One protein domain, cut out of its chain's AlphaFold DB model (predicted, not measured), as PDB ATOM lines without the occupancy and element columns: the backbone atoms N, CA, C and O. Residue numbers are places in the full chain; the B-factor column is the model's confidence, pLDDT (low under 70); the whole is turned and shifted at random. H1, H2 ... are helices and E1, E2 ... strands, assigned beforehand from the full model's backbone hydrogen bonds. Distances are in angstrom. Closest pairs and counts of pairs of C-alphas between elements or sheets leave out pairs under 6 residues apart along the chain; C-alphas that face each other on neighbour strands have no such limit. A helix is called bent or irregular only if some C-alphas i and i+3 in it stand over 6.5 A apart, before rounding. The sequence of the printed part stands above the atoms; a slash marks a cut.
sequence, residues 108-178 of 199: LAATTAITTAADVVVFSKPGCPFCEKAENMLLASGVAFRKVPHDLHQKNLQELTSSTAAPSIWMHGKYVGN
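Overview. This is residues 108 to 178 of the 199 residues of the protein "TMEM65 protein" of Symbiodinium sp. CCMP2456 (UniProt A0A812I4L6). What is the main picture? A small sheet of four strands makes the middle of three layers, with H1 and H3 over one face and H2 over the other. What is it built of? The printed part has 71 residues, class mixed, with three named helices and four named strands in the order H1 E1 H2 E2 H3 E3 E4; the sheet is mixed, in the order E2 E1 E3 E4. How large is it? It is compact, with a radius of gyration of the C-alphas of 11.1 A and spans of 31 by 24 by 17 A.

Along the chain. What comes first? H1, residues 108 to 117, begins at C-alpha 108 (-20.051, 54.866, -21.628) and is 14.1 A long. E1 is residues 120 to 124, 12.6 A, and H2 residues 129 to 140, 16.4 A. What follows? E2 is residues 146 to 149, 10.0 A; H3, residues 150 to 161, 13.1 A, is irregular, with C-alphas 152 and 155 8.0 A apart. E3 is residues 168 to 171, 10.4 A, and E4, residues 174 to 177, 9.3 A, ends at C-alpha 177 (-18.964, 36.536, -20.795).

Arrangement. How do the strands pair? E1 is parallel to E2, with N 122 and O 146 2.9 A apart, and antiparallel to E3, with N 121 and O 170 2.8 A apart. E3 and E4 are an antiparallel hairpin, with N 171 and O 174 2.9 A apart. Where are the helices? H1 and H3 touch about perpendicular at 86 degrees, closest at the C-alphas of Leu 108 and Asn 156, 5.7 A, H3 with residues 153 to 157 alone. H2 is on the opposite face at a height over the sheet of 10.0 A, and E1, H2, E2 form a strand-helix-strand unit, two parallel neighbour strands with a helix between, its crossover right-handed. Are their backbones whole? Every O i to N i+4 pair is within hydrogen-bond range in H1 and H2, and 6 of 8 in H3.

Size, cuts and confidence. How far does it reach? The two C-alphas farthest apart, those of Leu 108 and Ala 140, are 31.1 A apart. Are there cuts or long links? The printed part has no cut and no long link. Where is confidence low? Mean pLDDT of the printed part is 74.3; residues 108 to 119, 160, 162 to 166 and 173 are under 70.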
ATOM      1  N   LEU A 108     -19.895  56.154 -22.309       59.03
ATOM      2  CA  LEU A 108     -20.051  54.866 -21.628       59.03
ATOM      3  C   LEU A 108     -21.373  54.778 -20.854       59.03
ATOM      4  O   LEU A 108     -21.982  53.707 -20.796       59.03
ATOM      5  N   ALA A 109     -21.876  55.922 -20.375       62.06
ATOM      6  CA  ALA A 109     -23.145  56.048 -19.657       62.06
ATOM      7  C   ALA A 109     -24.334  55.430 -20.412       62.06
ATOM      8  O   ALA A 109     -25.160  54.760 -19.800       62.06
ATOM      9  N   ALA A 110     -24.396  55.574 -21.741       65.19
ATOM     10  CA  ALA A 110     -25.464  54.981 -22.550       65.19
ATOM     11  C   ALA A 110     -25.435  53.441 -22.528       65.19
ATOM     12  O   ALA A 110     -26.474  52.800 -22.402       65.19
ATOM     13  N   THR A 111     -24.249  52.836 -22.613       63.97
ATOM     14  CA  THR A 111     -24.097  51.369 -22.608       63.97
ATOM     15  C   THR A 111     -24.370  50.807 -21.217       63.97
ATOM     16  O   THR A 111     -25.102  49.830 -21.092       63.97
ATOM     17  N   THR A 112     -23.866  51.472 -20.174       62.06
ATOM     18  CA  THR A 112     -24.104  51.105 -18.773       62.06
ATOM     19  C   THR A 112     -25.572  51.263 -18.383       62.06
ATOM     20  O   THR A 112     -26.129  50.397 -17.713       62.06
ATOM     21  N   ALA A 113     -26.243  52.322 -18.844       63.28
ATOM     22  CA  ALA A 113     -27.675  52.496 -18.626       63.28
ATOM     23  C   ALA A 113     -28.475  51.362 -19.281       63.28
ATOM     24  O   ALA A 113     -29.382  50.823 -18.659       63.28
ATOM     25  N   ILE A 114     -28.110  50.947 -20.499       65.25
ATOM     26  CA  ILE A 114     -28.782  49.843 -21.198       65.25
ATOM     27  C   ILE A 114     -28.559  48.504 -20.483       65.25
ATOM     28  O   ILE A 114     -29.521  47.762 -20.297       65.25
ATOM     29  N   THR A 115     -27.328  48.194 -20.061       63.12
ATOM     30  CA  THR A 115     -27.008  46.941 -19.350       63.12
ATOM     31  C   THR A 115     -27.578  46.892 -17.933       63.12
ATOM     32  O   THR A 115     -27.824  45.801 -17.427       63.12
ATOM     33  N   THR A 116     -27.817  48.046 -17.308       62.56
ATOM     34  CA  THR A 116     -28.434  48.162 -15.975       62.56
ATOM     35  C   THR A 116     -29.965  48.171 -16.048       62.56
ATOM     36  O   THR A 116     -30.632  47.702 -15.131       62.56
ATOM     37  N   ALA A 117     -30.545  48.677 -17.141       58.44
ATOM     38  CA  ALA A 117     -31.995  48.803 -17.305       58.44
ATOM     39  C   ALA A 117     -32.716  47.481 -17.615       58.44
ATOM     40  O   ALA A 117     -33.944  47.431 -17.535       58.44
ATOM     41  N   ALA A 118     -31.996  46.428 -18.006       59.50
ATOM     42  CA  ALA A 118     -32.576  45.128 -18.319       59.50
ATOM     43  C   ALA A 118     -31.859  44.001 -17.569       59.50
ATOM     44  O   ALA A 118     -30.642  44.017 -17.414       59.50
ATOM     45  N   ASP A 119     -32.649  43.012 -17.146       66.19
ATOM     46  CA  ASP A 119     -32.202  41.837 -16.391       66.19
ATOM     47  C   ASP A 119     -31.096  41.076 -17.147       66.19
ATOM     48  O   ASP A 119     -30.049  40.757 -16.583       66.19
ATOM     49  N   VAL A 120     -31.289  40.904 -18.467       75.56
ATOM     50  CA  VAL A 120     -30.317  40.313 -19.399       75.56
ATOM     51  C   VAL A 120     -30.246  41.120 -20.703       75.56
ATOM     52  O   VAL A 120     -31.252  41.320 -21.391       75.56
ATOM     53  N   VAL A 121     -29.043  41.555 -21.085       83.12
ATOM     54  CA  VAL A 121     -28.750  42.243 -22.353       83.12
ATOM     55  C   VAL A 121     -27.753  41.428 -23.164       83.12
ATOM     56  O   VAL A 121     -26.698  41.038 -22.668       83.12
ATOM     57  N   VAL A 122     -28.077  41.198 -24.434       83.06
ATOM     58  CA  VAL A 122     -27.226  40.464 -25.372       83.06
ATOM     59  C   VAL A 122     -26.854  41.382 -26.523       83.06
ATOM     60  O   VAL A 122     -27.717  41.829 -27.285       83.06
ATOM     61  N   PHE A 123     -25.556  41.638 -26.670       85.38
ATOM     62  CA  PHE A 123     -25.030  42.340 -27.832       85.38
ATOM     63  C   PHE A 123     -24.746  41.334 -28.940       85.38
ATOM     64  O   PHE A 123     -23.853  40.489 -28.834       85.38
ATOM     65  N   SER A 124     -25.540  41.431 -29.999       82.31
ATOM     66  CA  SER A 124     -25.596  40.461 -31.090       82.31
ATOM     67  C   SER A 124     -25.201  41.125 -32.406       82.31
ATOM     68  O   SER A 124     -25.498  42.302 -32.635       82.31
ATOM     69  N   LYS A 125     -24.509  40.370 -33.265       83.75
ATOM     70  CA  LYS A 125     -24.095  40.802 -34.607       83.75
ATOM     71  C   LYS A 125     -24.884  40.023 -35.669       83.75
ATOM     72  O   LYS A 125     -24.934  38.792 -35.579       83.75
ATOM     73  N   PRO A 126     -25.468  40.687 -36.687       79.12
ATOM     74  CA  PRO A 126     -26.178  39.992 -37.759       79.12
ATOM     75  C   PRO A 126     -25.235  39.041 -38.516       79.12
ATOM     76  O   PRO A 126     -24.125  39.423 -38.883       79.12
ATOM     77  N   GLY A 127     -25.674  37.797 -38.731       79.75
ATOM     78  CA  GLY A 127     -24.914  36.770 -39.459       79.75
ATOM     79  C   GLY A 127     -23.888  35.983 -38.631       79.75
ATOM     80  O   GLY A 127     -23.088  35.252 -39.209       79.75
ATOM     81  N   CYS A 128     -23.880  36.111 -37.297       77.69
ATOM     82  CA  CYS A 128     -22.988  35.336 -36.430       77.69
ATOM     83  C   CYS A 128     -23.686  34.079 -35.861       77.69
ATOM     84  O   CYS A 128     -24.635  34.226 -35.082       77.69
ATOM     85  N   PRO A 129     -23.191  32.854 -36.141       80.06
ATOM     86  CA  PRO A 129     -23.823  31.612 -35.677       80.06
ATOM     87  C   PRO A 129     -23.783  31.453 -34.149       80.06
ATOM     88  O   PRO A 129     -24.685  30.870 -33.553       80.06
ATOM     89  N   PHE A 130     -22.771  32.017 -33.482       81.19
ATOM     90  CA  PHE A 130     -22.658  31.983 -32.019       81.19
ATOM     91  C   PHE A 130     -23.678  32.894 -31.328       81.19
ATOM     92  O   PHE A 130     -24.137  32.581 -30.232       81.19
ATOM     93  N   CYS A 131     -24.048  34.008 -31.970       80.06
ATOM     94  CA  CYS A 131     -25.055  34.924 -31.437       80.06
ATOM     95  C   CYS A 131     -26.444  34.282 -31.473       80.06
ATOM     96  O   CYS A 131     -27.137  34.272 -30.462       80.06
ATOM     97  N   GLU A 132     -26.811  33.667 -32.599       81.56
ATOM     98  CA  GLU A 132     -28.092  32.968 -32.750       81.56
ATOM     99  C   GLU A 132     -28.222  31.796 -31.767       81.56
ATOM    100  O   GLU A 132     -29.264  31.594 -31.144       81.56
ATOM    101  N   LYS A 133     -27.129  31.061 -31.546       80.88
ATOM    102  CA  LYS A 133     -27.112  29.947 -30.597       80.88
ATOM    103  C   LYS A 133     -27.260  30.402 -29.142       80.88
ATOM    104  O   LYS A 133     -27.964  29.752 -28.372       80.88
ATOM    105  N   ALA A 134     -26.640  31.523 -28.770       79.69
ATOM    106  CA  ALA A 134     -26.816  32.127 -27.450       79.69
ATOM    107  C   ALA A 134     -28.256  32.633 -27.239       79.69
ATOM    108  O   ALA A 134     -28.841  32.383 -26.189       79.69
ATOM    109  N   GLU A 135     -28.846  33.276 -28.253       81.69
ATOM    110  CA  GLU A 135     -30.247  33.723 -28.236       81.69
ATOM    111  C   GLU A 135     -31.202  32.531 -28.034       81.69
ATOM    112  O   GLU A 135     -32.042  32.555 -27.134       81.69
ATOM    113  N   ASN A 136     -31.015  31.443 -28.787       82.56
ATOM    114  CA  ASN A 136     -31.831  30.234 -28.661       82.56
ATOM    115  C   ASN A 136     -31.713  29.564 -27.283       82.56
ATOM    116  O   ASN A 136     -32.707  29.056 -26.772       82.56
ATOM    117  N   MET A 137     -30.538  29.579 -26.647       77.81
ATOM    118  CA  MET A 137     -30.373  29.033 -25.292       77.81
ATOM    119  C   MET A 137     -31.087  29.864 -24.225       77.81
ATOM    120  O   MET A 137     -31.652  29.304 -23.283       77.81
ATOM    121  N   LEU A 138     -31.084  31.189 -24.374       78.94
ATOM    122  CA  LEU A 138     -31.812  32.076 -23.471       78.94
ATOM    123  C   LEU A 138     -33.324  31.881 -23.620       78.94
ATOM    124  O   LEU A 138     -34.017  31.746 -22.613       78.94
ATOM    125  N   LEU A 139     -33.815  31.746 -24.859       81.12
ATOM    126  CA  LEU A 139     -35.215  31.405 -25.132       81.12
ATOM    127  C   LEU A 139     -35.592  30.023 -24.582       81.12
ATOM    128  O   LEU A 139     -36.632  29.890 -23.943       81.12
ATOM    129  N   ALA A 140     -34.740  29.010 -24.771       78.00
ATOM    130  CA  ALA A 140     -34.966  27.657 -24.257       78.00
ATOM    131  C   ALA A 140     -35.015  27.607 -22.722       78.00
ATOM    132  O   ALA A 140     -35.719  26.779 -22.151       78.00
ATOM    133  N   SER A 141     -34.297  28.515 -22.059       75.88
ATOM    134  CA  SER A 141     -34.302  28.662 -20.600       75.88
ATOM    135  C   SER A 141     -35.447  29.551 -20.090       75.88
ATOM    136  O   SER A 141     -35.561  29.761 -18.886       75.88
ATOM    137  N   GLY A 142     -36.284  30.096 -20.984       75.88
ATOM    138  CA  GLY A 142     -37.387  30.997 -20.637       75.88
ATOM    139  C   GLY A 142     -36.940  32.376 -20.141       75.88
ATOM    140  O   GLY A 142     -37.716  33.078 -19.494       75.88
ATOM    141  N   VAL A 143     -35.694  32.773 -20.415       75.94
ATOM    142  CA  VAL A 143     -35.121  34.039 -19.948       75.94
ATOM    143  C   VAL A 143     -35.427  35.139 -20.960       75.94
ATOM    144  O   VAL A 143     -35.021  35.066 -22.120       75.94
ATOM    145  N   ALA A 144     -36.123  36.186 -20.520       74.62
ATOM    146  CA  ALA A 144     -36.344  37.375 -21.333       74.62
ATOM    147  C   ALA A 144     -35.042  38.185 -21.444       74.62
ATOM    148  O   ALA A 144     -34.469  38.583 -20.432       74.62
ATOM    149  N   PHE A 145     -34.584  38.458 -22.667       82.06
ATOM    150  CA  PHE A 145     -33.382  39.258 -22.915       82.06
ATOM    151  C   PHE A 145     -33.636  40.375 -23.927       82.06
ATOM    152  O   PHE A 145     -34.483  40.269 -24.817       82.06
ATOM    153  N   ARG A 146     -32.866  41.459 -23.811       81.81
ATOM    154  CA  ARG A 146     -32.864  42.570 -24.766       81.81
ATOM    155  C   ARG A 146     -31.730  42.391 -25.767       81.81
ATOM    156  O   ARG A 146     -30.561  42.383 -25.387       81.81
ATOM    157  N   LYS A 147     -32.074  42.305 -27.052       82.06
ATOM    158  CA  LYS A 147     -31.105  42.301 -28.152       82.06
ATOM    159  C   LYS A 147     -30.680  43.727 -28.481       82.06
ATOM    160  O   LYS A 147     -31.526  44.581 -28.743       82.06
ATOM    161  N   VAL A 148     -29.375  43.973 -28.482       83.94
ATOM    162  CA  VAL A 148     -28.781  45.265 -28.846       83.94
ATOM    163  C   VAL A 148     -27.758  45.031 -29.961       83.94
ATOM    164  O   VAL A 148     -26.989  44.068 -29.880       83.94
ATOM    165  N   PRO A 149     -27.736  45.851 -31.025       79.19
ATOM    166  CA  PRO A 149     -26.729  45.723 -32.071       79.19
ATOM    167  C   PRO A 149     -25.333  45.990 -31.499       79.19
ATOM    168  O   PRO A 149     -25.075  47.043 -30.912       79.19
ATOM    169  N   HIS A 150     -24.427  45.030 -31.682       77.94
ATOM    170  CA  HIS A 150     -23.057  45.125 -31.174       77.94
ATOM    171  C   HIS A 150     -22.272  46.288 -31.811       77.94
ATOM    172  O   HIS A 150     -21.465  46.925 -31.137       77.94
ATOM    173  N   ASP A 151     -22.528  46.606 -33.084       74.06
ATOM    174  CA  ASP A 151     -21.760  47.593 -33.860       74.06
ATOM    175  C   ASP A 151     -21.816  49.013 -33.269       74.06
ATOM    176  O   ASP A 151     -20.827  49.742 -33.309       74.06
ATOM    177  N   LEU A 152     -22.944  49.392 -32.658       72.81
ATOM    178  CA  LEU A 152     -23.132  50.734 -32.096       72.81
ATOM    179  C   LEU A 152     -22.383  50.934 -30.766       72.81
ATOM    180  O   LEU A 152     -22.020  52.053 -30.415       72.81
ATOM    181  N   HIS A 153     -22.141  49.846 -30.027       73.00
ATOM    182  CA  HIS A 153     -21.579  49.874 -28.672       73.00
ATOM    183  C   HIS A 153     -20.201  49.210 -28.570       73.00
ATOM    184  O   HIS A 153     -19.633  49.154 -27.484       73.00
ATOM    185  N   GLN A 154     -19.621  48.745 -29.681       72.19
ATOM    186  CA  GLN A 154     -18.374  47.974 -29.694       72.19
ATOM    187  C   GLN A 154     -17.218  48.656 -28.946       72.19
ATOM    188  O   GLN A 154     -16.510  47.992 -28.193       72.19
ATOM    189  N   LYS A 155     -17.036  49.973 -29.118       73.19
ATOM    190  CA  LYS A 155     -15.973  50.731 -28.431       73.19
ATOM    191  C   LYS A 155     -16.160  50.727 -26.909       73.19
ATOM    192  O   LYS A 155     -15.214  50.485 -26.173       73.19
ATOM    193  N   ASN A 156     -17.400  50.905 -26.460       73.50
ATOM    194  CA  ASN A 156     -17.767  50.905 -25.042       73.50
ATOM    195  C   ASN A 156     -17.637  49.517 -24.417       73.50
ATOM    196  O   ASN A 156     -17.164  49.362 -23.298       73.50
ATOM    197  N   LEU A 157     -18.043  48.486 -25.156       71.38
ATOM    198  CA  LEU A 157     -17.938  47.101 -24.713       71.38
ATOM    199  C   LEU A 157     -16.481  46.649 -24.615       71.38
ATOM    200  O   LEU A 157     -16.137  45.933 -23.678       71.38
ATOM    201  N   GLN A 158     -15.624  47.085 -25.541       74.50
ATOM    202  CA  GLN A 158     -14.192  46.799 -25.499       74.50
ATOM    203  C   GLN A 158     -13.527  47.432 -24.274       74.50
ATOM    204  O   GLN A 158     -12.707  46.778 -23.632       74.50
ATOM    205  N   GLU A 159     -13.913  48.660 -23.927       73.81
ATOM    206  CA  GLU A 159     -13.426  49.354 -22.732       73.81
ATOM    207  C   GLU A 159     -13.873  48.652 -21.442       73.81
ATOM    208  O   GLU A 159     -13.070  48.462 -20.533       73.81
ATOM    209  N   LEU A 160     -15.121  48.175 -21.386       67.94
ATOM    210  CA  LEU A 160     -15.664  47.541 -20.182       67.94
ATOM    211  C   LEU A 160     -15.283  46.061 -19.998       67.94
ATOM    212  O   LEU A 160     -15.218  45.579 -18.872       67.94
ATOM    213  N   THR A 161     -15.096  45.307 -21.083       70.50
ATOM    214  CA  THR A 161     -14.912  43.838 -21.026       70.50
ATOM    215  C   THR A 161     -13.522  43.387 -21.440       70.50
ATOM    216  O   THR A 161     -13.213  42.197 -21.366       70.50
ATOM    217  N   SER A 162     -12.702  44.314 -21.950       66.00
ATOM    218  CA  SER A 162     -11.434  44.016 -22.622       66.00
ATOM    219  C   SER A 162     -11.576  43.039 -23.804       66.00
ATOM    220  O   SER A 162     -10.582  42.498 -24.286       66.00
ATOM    221  N   SER A 163     -12.801  42.801 -24.300       61.91
ATOM    222  CA  SER A 163     -13.091  41.882 -25.399       61.91
ATOM    223  C   SER A 163     -13.952  42.533 -26.479       61.91
ATOM    224  O   SER A 163     -14.895  43.266 -26.205       61.91
ATOM    225  N   THR A 164     -13.628  42.242 -27.736       65.12
ATOM    226  CA  THR A 164     -14.359  42.704 -28.932       65.12
ATOM    227  C   THR A 164     -15.174  41.604 -29.599       65.12
ATOM    228  O   THR A 164     -15.771  41.831 -30.654       65.12
ATOM    229  N   ALA A 165     -15.166  40.399 -29.030       66.81
ATOM    230  CA  ALA A 165     -15.825  39.247 -29.621       66.81
ATOM    231  C   ALA A 165     -17.315  39.214 -29.254       66.81
ATOM    232  O   ALA A 165     -17.680  39.294 -28.082       66.81
ATOM    233  N   ALA A 166     -18.158  39.055 -30.276       69.94
ATOM    234  CA  ALA A 166     -19.587  38.809 -30.135       69.94
ATOM    235  C   ALA A 166     -19.867  37.293 -30.034       69.94
ATOM    236  O   ALA A 166     -19.176  36.517 -30.703       69.94
ATOM    237  N   PRO A 167     -20.900  36.853 -29.291       76.50
ATOM    238  CA  PRO A 167     -21.844  37.656 -28.501       76.50
ATOM    239  C   PRO A 167     -21.252  38.109 -27.160       76.50
ATOM    240  O   PRO A 167     -20.491  37.364 -26.558       76.50
ATOM    241  N   SER A 168     -21.637  39.286 -26.655       80.62
ATOM    242  CA  SER A 168     -21.343  39.692 -25.270       80.62
ATOM    243  C   SER A 168     -22.632  39.780 -24.454       80.62
ATOM    244  O   SER A 168     -23.581  40.474 -24.828       80.62
ATOM    245  N   ILE A 169     -22.677  39.027 -23.353       82.50
ATOM    246  CA  ILE A 169     -23.865  38.873 -22.509       82.50
ATOM    247  C   ILE A 169     -23.646  39.612 -21.193       82.50
ATOM    248  O   ILE A 169     -22.605  39.477 -20.543       82.50
ATOM    249  N   TRP A 170     -24.654  40.381 -20.802       78.94
ATOM    250  CA  TRP A 170     -24.660  41.222 -19.616       78.94
ATOM    251  C   TRP A 170     -25.890  40.933 -18.775       78.94
ATOM    252  O   TRP A 170     -26.983  40.783 -19.317       78.94
ATOM    253  N   MET A 171     -25.714  40.888 -17.458       76.44
ATOM    254  CA  MET A 171     -26.802  40.749 -16.495       76.44
ATOM    255  C   MET A 171     -26.640  41.801 -15.408       76.44
ATOM    256  O   MET A 171     -25.583  41.861 -14.783       76.44
ATOM    257  N   HIS A 172     -27.665  42.627 -15.181       70.12
ATOM    258  CA  HIS A 172     -27.655  43.662 -14.137       70.12
ATOM    259  C   HIS A 172     -26.404  44.569 -14.168       70.12
ATOM    260  O   HIS A 172     -25.771  44.817 -13.145       70.12
ATOM    261  N   GLY A 173     -25.981  45.005 -15.357       67.12
ATOM    262  CA  GLY A 173     -24.773  45.825 -15.522       67.12
ATOM    263  C   GLY A 173     -23.441  45.071 -15.382       67.12
ATOM    264  O   GLY A 173     -22.390  45.660 -15.625       67.12
ATOM    265  N   LYS A 174     -23.452  43.769 -15.063       75.94
ATOM    266  CA  LYS A 174     -22.257  42.921 -14.951       75.94
ATOM    267  C   LYS A 174     -22.048  42.083 -16.210       75.94
ATOM    268  O   LYS A 174     -22.967  41.435 -16.709       75.94
ATOM    269  N   TYR A 175     -20.816  42.064 -16.707       76.19
ATOM    270  CA  TYR A 175     -20.427  41.222 -17.834       76.19
ATOM    271  C   TYR A 175     -20.351  39.752 -17.409       76.19
ATOM    272  O   TYR A 175     -19.641  39.400 -16.466       76.19
ATOM    273  N   VAL A 176     -21.095  38.897 -18.108       77.31
ATOM    274  CA  VAL A 176     -21.179  37.453 -17.836       77.31
ATOM    275  C   VAL A 176     -20.155  36.694 -18.665       77.31
ATOM    276  O   VAL A 176     -19.566  35.721 -18.198       77.31
ATOM    277  N   GLY A 177     -19.930  37.146 -19.898       78.94
ATOM    278  CA  GLY A 177     -18.964  36.536 -20.795       78.94
ATOM    279  C   GLY A 177     -19.352  36.616 -22.265       78.94
ATOM    280  O   GLY A 177     -20.432  37.075 -22.643       78.94
ATOM    281  N   ASN A 178     -18.427  36.118 -23.083       74.12
ATOM    282  CA  ASN A 178     -18.539  36.001 -24.534       74.12
ATOM    283  C   ASN A 178     -18.240  34.591 -25.065       74.12
ATOM    284  O   ASN A 178     -18.265  34.359 -26.273       74.12
TER     285      ASN A 178